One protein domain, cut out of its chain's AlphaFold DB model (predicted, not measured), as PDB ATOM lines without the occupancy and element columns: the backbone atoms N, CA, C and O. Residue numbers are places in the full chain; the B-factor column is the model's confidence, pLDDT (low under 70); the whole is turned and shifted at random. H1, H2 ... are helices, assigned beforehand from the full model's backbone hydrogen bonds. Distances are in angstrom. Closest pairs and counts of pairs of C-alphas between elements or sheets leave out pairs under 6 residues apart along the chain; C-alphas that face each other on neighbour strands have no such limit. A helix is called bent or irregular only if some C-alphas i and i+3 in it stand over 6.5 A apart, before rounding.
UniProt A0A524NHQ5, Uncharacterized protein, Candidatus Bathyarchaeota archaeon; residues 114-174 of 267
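This is residues 114 to 174 of the 267 residues of an uncharacterized protein of Candidatus Bathyarchaeota archaeon (UniProt A0A524NHQ5). One long bent helix, H2, makes the length of this domain, and the short helix H1 packs on its first arm, H2a. The second arm, H2b, sticks out with no other part beside it, while the long link from H1 folds back to the beginning of H2. The printed part has 61 residues with two named helices, H1 then H2, no named strand, and the class all helix. It is extended, with a radius of gyration of the C-alphas of 18.3 A and an outline of 62 by 15 by 15 A, a rod.

Find C-alpha 132 at (-60.997, -35.881, -32.540), where H2, residues 132 to 173, begins. By its hydrogen bonds it was assigned as one helix, but it is bent: C-alphas 150 and 153 are 6.8 A apart. Arm H2a, residues 132 to 150, is 27.4 A long from first to last C-alpha; arm H2b, residues 153 to 173, is 29.9 A long and ends at C-alpha 173, (-37.963, 12.109, -7.367). Look back to C-alpha 114 at (-48.849, -15.967, -28.066) for H1, residues 114 to 120, which is 10.0 A long.

At the bend, the lines of H2a and H2b stand at a steep tilt of 41 degrees. Look at residues 144 to 148 of H2a, with which alone it touches H1; the closest C-alphas are those of Val 118 and Ala 144, 5.0 A apart. H1 and H2a run opposite ways at a steep tilt of 52 degrees. H1 and H2b are apart. In H1 and H2b every O i to N i+4 pair is within hydrogen-bond range, and in H2a 14 of 15 are.

The two C-alphas farthest apart are those of Phe 130 and Asn 174, 62.0 A. Residues 152 to 174, of which 152 to 173 belong to H2, stand free; the body without them spans 30 by 14 by 14 A. The link from H1 to H2, 11 residues, is long, and the printed part has no cut. The mean pLDDT of the printed part is 84.3, and residues 123 to 124 are under 70.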
ATOM      1  N   LEU A 114     -49.193 -14.766 -28.825       73.44
ATOM      2  CA  LEU A 114     -48.849 -15.967 -28.066       73.44
ATOM      3  C   LEU A 114     -49.402 -15.944 -26.635       73.44
ATOM      4  O   LEU A 114     -49.964 -16.944 -26.196       73.44
ATOM      5  N   THR A 115     -49.320 -14.817 -25.921       77.88
ATOM      6  CA  THR A 115     -49.896 -14.709 -24.569       77.88
ATOM      7  C   THR A 115     -51.420 -14.738 -24.602       77.88
ATOM      8  O   THR A 115     -52.032 -15.354 -23.733       77.88
ATOM      9  N   LYS A 116     -52.046 -14.175 -25.643       79.38
ATOM     10  CA  LYS A 116     -53.500 -14.265 -25.858       79.38
ATOM     11  C   LYS A 116     -53.974 -15.688 -26.143       79.38
ATOM     12  O   LYS A 116     -55.020 -16.075 -25.638       79.38
ATOM     13  N   ILE A 117     -53.208 -16.466 -26.912       77.38
ATOM     14  CA  ILE A 117     -53.503 -17.886 -27.151       77.38
ATOM     15  C   ILE A 117     -53.428 -18.662 -25.834       77.38
ATOM     16  O   ILE A 117     -54.355 -19.397 -25.520       77.38
ATOM     17  N   VAL A 118     -52.383 -18.448 -25.029       76.75
ATOM     18  CA  VAL A 118     -52.257 -19.095 -23.709       76.75
ATOM     19  C   VAL A 118     -53.399 -18.691 -22.771       76.75
ATOM     20  O   VAL A 118     -53.909 -19.539 -22.052       76.75
ATOM     21  N   ALA A 119     -53.827 -17.426 -22.788       77.62
ATOM     22  CA  ALA A 119     -54.919 -16.936 -21.945       77.62
ATOM     23  C   ALA A 119     -56.314 -17.411 -22.390       77.62
ATOM     24  O   ALA A 119     -57.230 -17.446 -21.574       77.62
ATOM     25  N   ALA A 120     -56.491 -17.738 -23.674       77.81
ATOM     26  CA  ALA A 120     -57.757 -18.221 -24.223       77.81
ATOM     27  C   ALA A 120     -57.964 -19.731 -24.028       77.81
ATOM     28  O   ALA A 120     -59.090 -20.208 -24.149       77.81
ATOM     29  N   VAL A 121     -56.892 -20.481 -23.759       77.69
ATOM     30  CA  VAL A 121     -56.970 -21.917 -23.491       77.69
ATOM     31  C   VAL A 121     -57.331 -22.130 -22.027       77.69
ATOM     32  O   VAL A 121     -56.585 -21.747 -21.127       77.69
ATOM     33  N   ASP A 122     -58.473 -22.771 -21.796       74.12
ATOM     34  CA  ASP A 122     -58.873 -23.202 -20.464       74.12
ATOM     35  C   ASP A 122     -57.952 -24.343 -20.004       74.12
ATOM     36  O   ASP A 122     -57.954 -25.443 -20.562       74.12
ATOM     37  N   MET A 123     -57.096 -24.055 -19.022       69.19
ATOM     38  CA  MET A 123     -56.104 -25.011 -18.524       69.19
ATOM     39  C   MET A 123     -56.709 -26.070 -17.588       69.19
ATOM     40  O   MET A 123     -56.035 -27.071 -17.314       69.19
ATOM     41  N   GLU A 124     -57.948 -25.864 -17.125       68.38
ATOM     42  CA  GLU A 124     -58.634 -26.700 -16.129       68.38
ATOM     43  C   GLU A 124     -59.699 -27.628 -16.737       68.38
ATOM     44  O   GLU A 124     -60.139 -28.569 -16.078       68.38
ATOM     45  N   ALA A 125     -60.088 -27.410 -17.994       73.19
ATOM     46  CA  ALA A 125     -61.067 -28.248 -18.675       73.19
ATOM     47  C   ALA A 125     -60.496 -29.637 -19.036       73.19
ATOM     48  O   ALA A 125     -59.486 -29.762 -19.738       73.19
ATOM     49  N   GLU A 126     -61.176 -30.690 -18.580       72.69
ATOM     50  CA  GLU A 126     -60.866 -32.084 -18.910       72.69
ATOM     51  C   GLU A 126     -61.488 -32.432 -20.272       72.69
ATOM     52  O   GLU A 126     -62.710 -32.447 -20.430       72.69
ATOM     53  N   HIS A 127     -60.642 -32.649 -21.281       77.38
ATOM     54  CA  HIS A 127     -61.071 -32.934 -22.651       77.38
ATOM     55  C   HIS A 127     -61.054 -34.442 -22.923       77.38
ATOM     56  O   HIS A 127     -60.098 -35.134 -22.567       77.38
ATOM     57  N   ASP A 128     -62.093 -34.955 -23.587       81.38
ATOM     58  CA  ASP A 128     -62.158 -36.364 -23.986       81.38
ATOM     59  C   ASP A 128     -61.150 -36.659 -25.109       81.38
ATOM     60  O   ASP A 128     -61.256 -36.162 -26.227       81.38
ATOM     61  N   ILE A 129     -60.153 -37.489 -24.811       78.44
ATOM     62  CA  ILE A 129     -59.031 -37.803 -25.708       78.44
ATOM     63  C   ILE A 129     -59.471 -38.712 -26.871       78.44
ATOM     64  O   ILE A 129     -58.768 -38.817 -27.881       78.44
ATOM     65  N   PHE A 130     -60.624 -39.376 -26.751       83.62
ATOM     66  CA  PHE A 130     -61.128 -40.293 -27.775       83.62
ATOM     67  C   PHE A 130     -61.962 -39.598 -28.854       83.62
ATOM     68  O   PHE A 130     -62.172 -40.183 -29.920       83.62
ATOM     69  N   ASP A 131     -62.378 -38.352 -28.621       88.69
ATOM     70  CA  ASP A 131     -62.992 -37.512 -29.640       88.69
ATOM     71  C   ASP A 131     -61.917 -36.705 -30.405       88.69
ATOM     72  O   ASP A 131     -61.008 -36.127 -29.796       88.69
ATOM     73  N   PRO A 132     -61.964 -36.641 -31.750       81.62
ATOM     74  CA  PRO A 132     -60.997 -35.881 -32.540       81.62
ATOM     75  C   PRO A 132     -60.953 -34.376 -32.228       81.62
ATOM     76  O   PRO A 132     -59.933 -33.747 -32.537       81.62
ATOM     77  N   GLU A 133     -61.999 -33.772 -31.652       83.25
ATOM     78  CA  GLU A 133     -61.941 -32.380 -31.186       83.25
ATOM     79  C   GLU A 133     -61.281 -32.273 -29.808       83.25
ATOM     80  O   GLU A 133     -60.421 -31.408 -29.613       83.25
ATOM     81  N   GLY A 134     -61.574 -33.197 -28.889       83.56
ATOM     82  CA  GLY A 134     -60.941 -33.231 -27.568       83.56
ATOM     83  C   GLY A 134     -59.437 -33.535 -27.613       83.56
ATOM     84  O   GLY A 134     -58.662 -32.895 -26.901       83.56
ATOM     85  N   MET A 135     -58.977 -34.381 -28.543       82.19
ATOM     86  CA  MET A 135     -57.539 -34.589 -28.779       82.19
ATOM     87  C   MET A 135     -56.834 -33.301 -29.238       82.19
ATOM     88  O   MET A 135     -55.730 -33.000 -28.782       82.19
ATOM     89  N   LYS A 136     -57.456 -32.511 -30.125       85.12
ATOM     90  CA  LYS A 136     -56.890 -31.222 -30.570       85.12
ATOM     91  C   LYS A 136     -56.827 -30.218 -29.425       85.12
ATOM     92  O   LYS A 136     -55.838 -29.494 -29.324       85.12
ATOM     93  N   ALA A 137     -57.853 -30.181 -28.581       84.38
ATOM     94  CA  ALA A 137     -57.895 -29.297 -27.427       84.38
ATOM     95  C   ALA A 137     -56.833 -29.669 -26.377       84.38
ATOM     96  O   ALA A 137     -56.129 -28.786 -25.890       84.38
ATOM     97  N   GLU A 138     -56.607 -30.960 -26.114       84.06
ATOM     98  CA  GLU A 138     -55.535 -31.400 -25.210       84.06
ATOM     99  C   GLU A 138     -54.139 -31.082 -25.773       84.06
ATOM    100  O   GLU A 138     -53.266 -30.613 -25.041       84.06
ATOM    101  N   ILE A 139     -53.930 -31.238 -27.086       85.06
ATOM    102  CA  ILE A 139     -52.684 -30.812 -27.749       85.06
ATOM    103  C   ILE A 139     -52.479 -29.299 -27.591       85.06
ATOM    104  O   ILE A 139     -51.370 -28.854 -27.288       85.06
ATOM    105  N   GLN A 140     -53.533 -28.498 -27.770       84.44
ATOM    106  CA  GLN A 140     -53.474 -27.047 -27.574       84.44
ATOM    107  C   GLN A 140     -53.188 -26.678 -26.113       84.44
ATOM    108  O   GLN A 140     -52.378 -25.784 -25.870       84.44
ATOM    109  N   ARG A 141     -53.768 -27.396 -25.147       85.81
ATOM    110  CA  ARG A 141     -53.501 -27.234 -23.712       85.81
ATOM    111  C   ARG A 141     -52.051 -27.536 -23.360       85.81
ATOM    112  O   ARG A 141     -51.396 -26.729 -22.703       85.81
ATOM    113  N   GLN A 142     -51.519 -28.655 -23.842       84.69
ATOM    114  CA  GLN A 142     -50.119 -29.022 -23.626       84.69
ATOM    115  C   GLN A 142     -49.167 -28.018 -24.281       84.69
ATOM    116  O   GLN A 142     -48.208 -27.575 -23.646       84.69
ATOM    117  N   ALA A 143     -49.463 -27.584 -25.510       86.00
ATOM    118  CA  ALA A 143     -48.701 -26.535 -26.180       86.00
ATOM    119  C   ALA A 143     -48.744 -25.206 -25.401       86.00
ATOM    120  O   ALA A 143     -47.708 -24.556 -25.246       86.00
ATOM    121  N   ALA A 144     -49.904 -24.825 -24.858       85.31
ATOM    122  CA  ALA A 144     -50.071 -23.623 -24.045       85.31
ATOM    123  C   ALA A 144     -49.293 -23.702 -22.722       85.31
ATOM    124  O   ALA A 144     -48.611 -22.740 -22.370       85.31
ATOM    125  N   LEU A 145     -49.313 -24.845 -22.027       87.19
ATOM    126  CA  LEU A 145     -48.528 -25.072 -20.806       87.19
ATOM    127  C   LEU A 145     -47.019 -24.976 -21.070       87.19
ATOM    128  O   LEU A 145     -46.295 -24.313 -20.321       87.19
ATOM    129  N   MET A 146     -46.539 -25.589 -22.158       86.19
ATOM    130  CA  MET A 146     -45.132 -25.487 -22.555       86.19
ATOM    131  C   MET A 146     -44.754 -24.038 -22.874       86.19
ATOM    132  O   MET A 146     -43.759 -23.532 -22.354       86.19
ATOM    133  N   LEU A 147     -45.576 -23.337 -23.654       86.38
ATOM    134  CA  LEU A 147     -45.356 -21.936 -24.000       86.38
ATOM    135  C   LEU A 147     -45.378 -21.023 -22.763       86.38
ATOM    136  O   LEU A 147     -44.515 -20.160 -22.623       86.38
ATOM    137  N   GLN A 148     -46.300 -21.246 -21.823       86.19
ATOM    138  CA  GLN A 148     -46.349 -20.517 -20.556       86.19
ATOM    139  C   GLN A 148     -45.067 -20.737 -19.744       86.19
ATOM    140  O   GLN A 148     -44.508 -19.780 -19.208       86.19
ATOM    141  N   SER A 149     -44.568 -21.975 -19.676       87.50
ATOM    142  CA  SER A 149     -43.320 -22.290 -18.969       87.50
ATOM    143  C   SER A 149     -42.102 -21.583 -19.581       87.50
ATOM    144  O   SER A 149     -41.232 -21.125 -18.845       87.50
ATOM    145  N   MET A 150     -42.083 -21.416 -20.908       85.94
ATOM    146  CA  MET A 150     -41.033 -20.683 -21.620       85.94
ATOM    147  C   MET A 150     -41.156 -19.160 -21.460       85.94
ATOM    148  O   MET A 150     -40.139 -18.474 -21.387       85.94
ATOM    149  N   LEU A 151     -42.378 -18.617 -21.389       86.31
ATOM    150  CA  LEU A 151     -42.619 -17.171 -21.283       86.31
ATOM    151  C   LEU A 151     -42.483 -16.624 -19.855       86.31
ATOM    152  O   LEU A 151     -42.101 -15.465 -19.697       86.31
ATOM    153  N   LYS A 152     -42.751 -17.431 -18.818       87.75
ATOM    154  CA  LYS A 152     -42.615 -17.033 -17.401       87.75
ATOM    155  C   LYS A 152     -41.287 -16.336 -17.060       87.75
ATOM    156  O   LYS A 152     -41.355 -15.226 -16.537       87.75
ATOM    157  N   PRO A 153     -40.097 -16.883 -17.383       90.06
ATOM    158  CA  PRO A 153     -38.837 -16.218 -17.041       90.06
ATOM    159  C   PRO A 153     -38.680 -14.860 -17.739       90.06
ATOM    160  O   PRO A 153     -38.199 -13.908 -17.129       90.06
ATOM    161  N   ALA A 154     -39.128 -14.735 -18.992       87.00
ATOM    162  CA  ALA A 154     -39.088 -13.463 -19.712       87.00
ATOM    163  C   ALA A 154     -40.038 -12.425 -19.086       87.00
ATOM    164  O   ALA A 154     -39.672 -11.262 -18.919       87.00
ATOM    165  N   GLN A 155     -41.241 -12.842 -18.680       86.00
ATOM    166  CA  GLN A 155     -42.194 -11.977 -17.979       86.00
ATOM    167  C   GLN A 155     -41.659 -11.526 -16.614       86.00
ATOM    168  O   GLN A 155     -41.771 -10.349 -16.271       86.00
ATOM    169  N   GLU A 156     -41.045 -12.429 -15.848       90.62
ATOM    170  CA  GLU A 156     -40.427 -12.111 -14.558       90.62
ATOM    171  C   GLU A 156     -39.261 -11.130 -14.705       90.62
ATOM    172  O   GLU A 156     -39.176 -10.172 -13.935       90.62
ATOM    173  N   GLN A 157     -38.404 -11.308 -15.716       88.56
ATOM    174  CA  GLN A 157     -37.324 -10.367 -16.025       88.56
ATOM    175  C   GLN A 157     -37.873  -8.978 -16.355       88.56
ATOM    176  O   GLN A 157     -37.444  -7.989 -15.762       88.56
ATOM    177  N   VAL A 158     -38.883  -8.906 -17.223       87.94
ATOM    178  CA  VAL A 158     -39.542  -7.646 -17.582       87.94
ATOM    179  C   VAL A 158     -40.153  -6.960 -16.357       87.94
ATOM    180  O   VAL A 158     -39.994  -5.746 -16.187       87.94
ATOM    181  N   GLN A 159     -40.832  -7.712 -15.490       87.56
ATOM    182  CA  GLN A 159     -41.391  -7.172 -14.250       87.56
ATOM    183  C   GLN A 159     -40.290  -6.714 -13.286       87.56
ATOM    184  O   GLN A 159     -40.422  -5.661 -12.662       87.56
ATOM    185  N   ALA A 160     -39.196  -7.466 -13.165       90.31
ATOM    186  CA  ALA A 160     -38.061  -7.100 -12.324       90.31
ATOM    187  C   ALA A 160     -37.383  -5.815 -12.819       90.31
ATOM    188  O   ALA A 160     -37.092  -4.933 -12.013       90.31
ATOM    189  N   GLU A 161     -37.190  -5.661 -14.129       89.62
ATOM    190  CA  GLU A 161     -36.676  -4.429 -14.736       89.62
ATOM    191  C   GLU A 161     -37.618  -3.243 -14.525       89.62
ATOM    192  O   GLU A 161     -37.168  -2.162 -14.156       89.62
ATOM    193  N   GLN A 162     -38.929  -3.433 -14.707       88.06
ATOM    194  CA  GLN A 162     -39.918  -2.387 -14.424       88.06
ATOM    195  C   GLN A 162     -39.861  -1.943 -12.963       88.06
ATOM    196  O   GLN A 162     -39.879  -0.743 -12.699       88.06
ATOM    197  N   ARG A 163     -39.741  -2.888 -12.022       89.00
ATOM    198  CA  ARG A 163     -39.579  -2.576 -10.595       89.00
ATOM    199  C   ARG A 163     -38.276  -1.828 -10.328       89.00
ATOM    200  O   ARG A 163     -38.301  -0.840  -9.607       89.00
ATOM    201  N   LYS A 164     -37.155  -2.240 -10.929       90.56
ATOM    202  CA  LYS A 164     -35.873  -1.522 -10.803       90.56
ATOM    203  C   LYS A 164     -35.980  -0.085 -11.310       90.56
ATOM    204  O   LYS A 164     -35.643   0.836 -10.575       90.56
ATOM    205  N   MET A 165     -36.533   0.113 -12.508       90.38
ATOM    206  CA  MET A 165     -36.745   1.452 -13.068       90.38
ATOM    207  C   MET A 165     -37.695   2.295 -12.210       90.38
ATOM    208  O   MET A 165     -37.455   3.484 -12.028       90.38
ATOM    209  N   ALA A 166     -38.767   1.702 -11.676       89.00
ATOM    210  CA  ALA A 166     -39.682   2.397 -10.772       89.00
ATOM    211  C   ALA A 166     -38.966   2.846  -9.488       89.00
ATOM    212  O   ALA A 166     -39.109   3.997  -9.090       89.00
ATOM    213  N   LEU A 167     -38.131   1.985  -8.900       90.06
ATOM    214  CA  LEU A 167     -37.325   2.320  -7.724       90.06
ATOM    215  C   LEU A 167     -36.306   3.429  -8.012       90.06
ATOM    216  O   LEU A 167     -36.111   4.307  -7.178       90.06
ATOM    217  N   GLU A 168     -35.647   3.401  -9.169       90.56
ATOM    218  CA  GLU A 168     -34.696   4.445  -9.571       90.56
ATOM    219  C   GLU A 168     -35.386   5.791  -9.785       90.56
ATOM    220  O   GLU A 168     -34.921   6.803  -9.261       90.56
ATOM    221  N   ARG A 169     -36.533   5.802 -10.476       90.75
ATOM    222  CA  ARG A 169     -37.362   7.009 -10.624       90.75
ATOM    223  C   ARG A 169     -37.815   7.533  -9.271       90.75
ATOM    224  O   ARG A 169     -37.641   8.712  -8.989       90.75
ATOM    225  N   PHE A 170     -38.301   6.651  -8.404       91.88
ATOM    226  CA  PHE A 170     -38.752   7.025  -7.072       91.88
ATOM    227  C   PHE A 170     -37.626   7.635  -6.225       91.88
ATOM    228  O   PHE A 170     -37.849   8.633  -5.542       91.88
ATOM    229  N   LYS A 171     -36.406   7.089  -6.310       90.69
ATOM    230  CA  LYS A 171     -35.210   7.657  -5.662       90.69
ATOM    231  C   LYS A 171     -34.816   9.016  -6.243       90.69
ATOM    232  O   LYS A 171     -34.436   9.896  -5.478       90.69
ATOM    233  N   ALA A 172     -34.895   9.182  -7.563       90.88
ATOM    234  CA  ALA A 172     -34.586  10.447  -8.226       90.88
ATOM    235  C   ALA A 172     -35.600  11.547  -7.860       90.88
ATOM    236  O   ALA A 172     -35.211  12.686  -7.620       90.88
ATOM    237  N   GLU A 173     -36.884  11.198  -7.769       91.75
ATOM    238  CA  GLU A 173     -37.963  12.109  -7.367       91.75
ATOM    239  C   GLU A 173     -37.939  12.426  -5.862       91.75
ATOM    240  O   GLU A 173     -38.346  13.511  -5.452       91.75
ATOM    241  N   ASN A 174     -37.446  11.499  -5.032       89.50
ATOM    242  CA  ASN A 174     -37.425  11.623  -3.574       89.50
ATOM    243  C   ASN A 174     -35.996  11.446  -3.023       89.50
ATOM    244  O   ASN A 174     -35.696  10.421  -2.400       89.50
TER     245      ASN A 174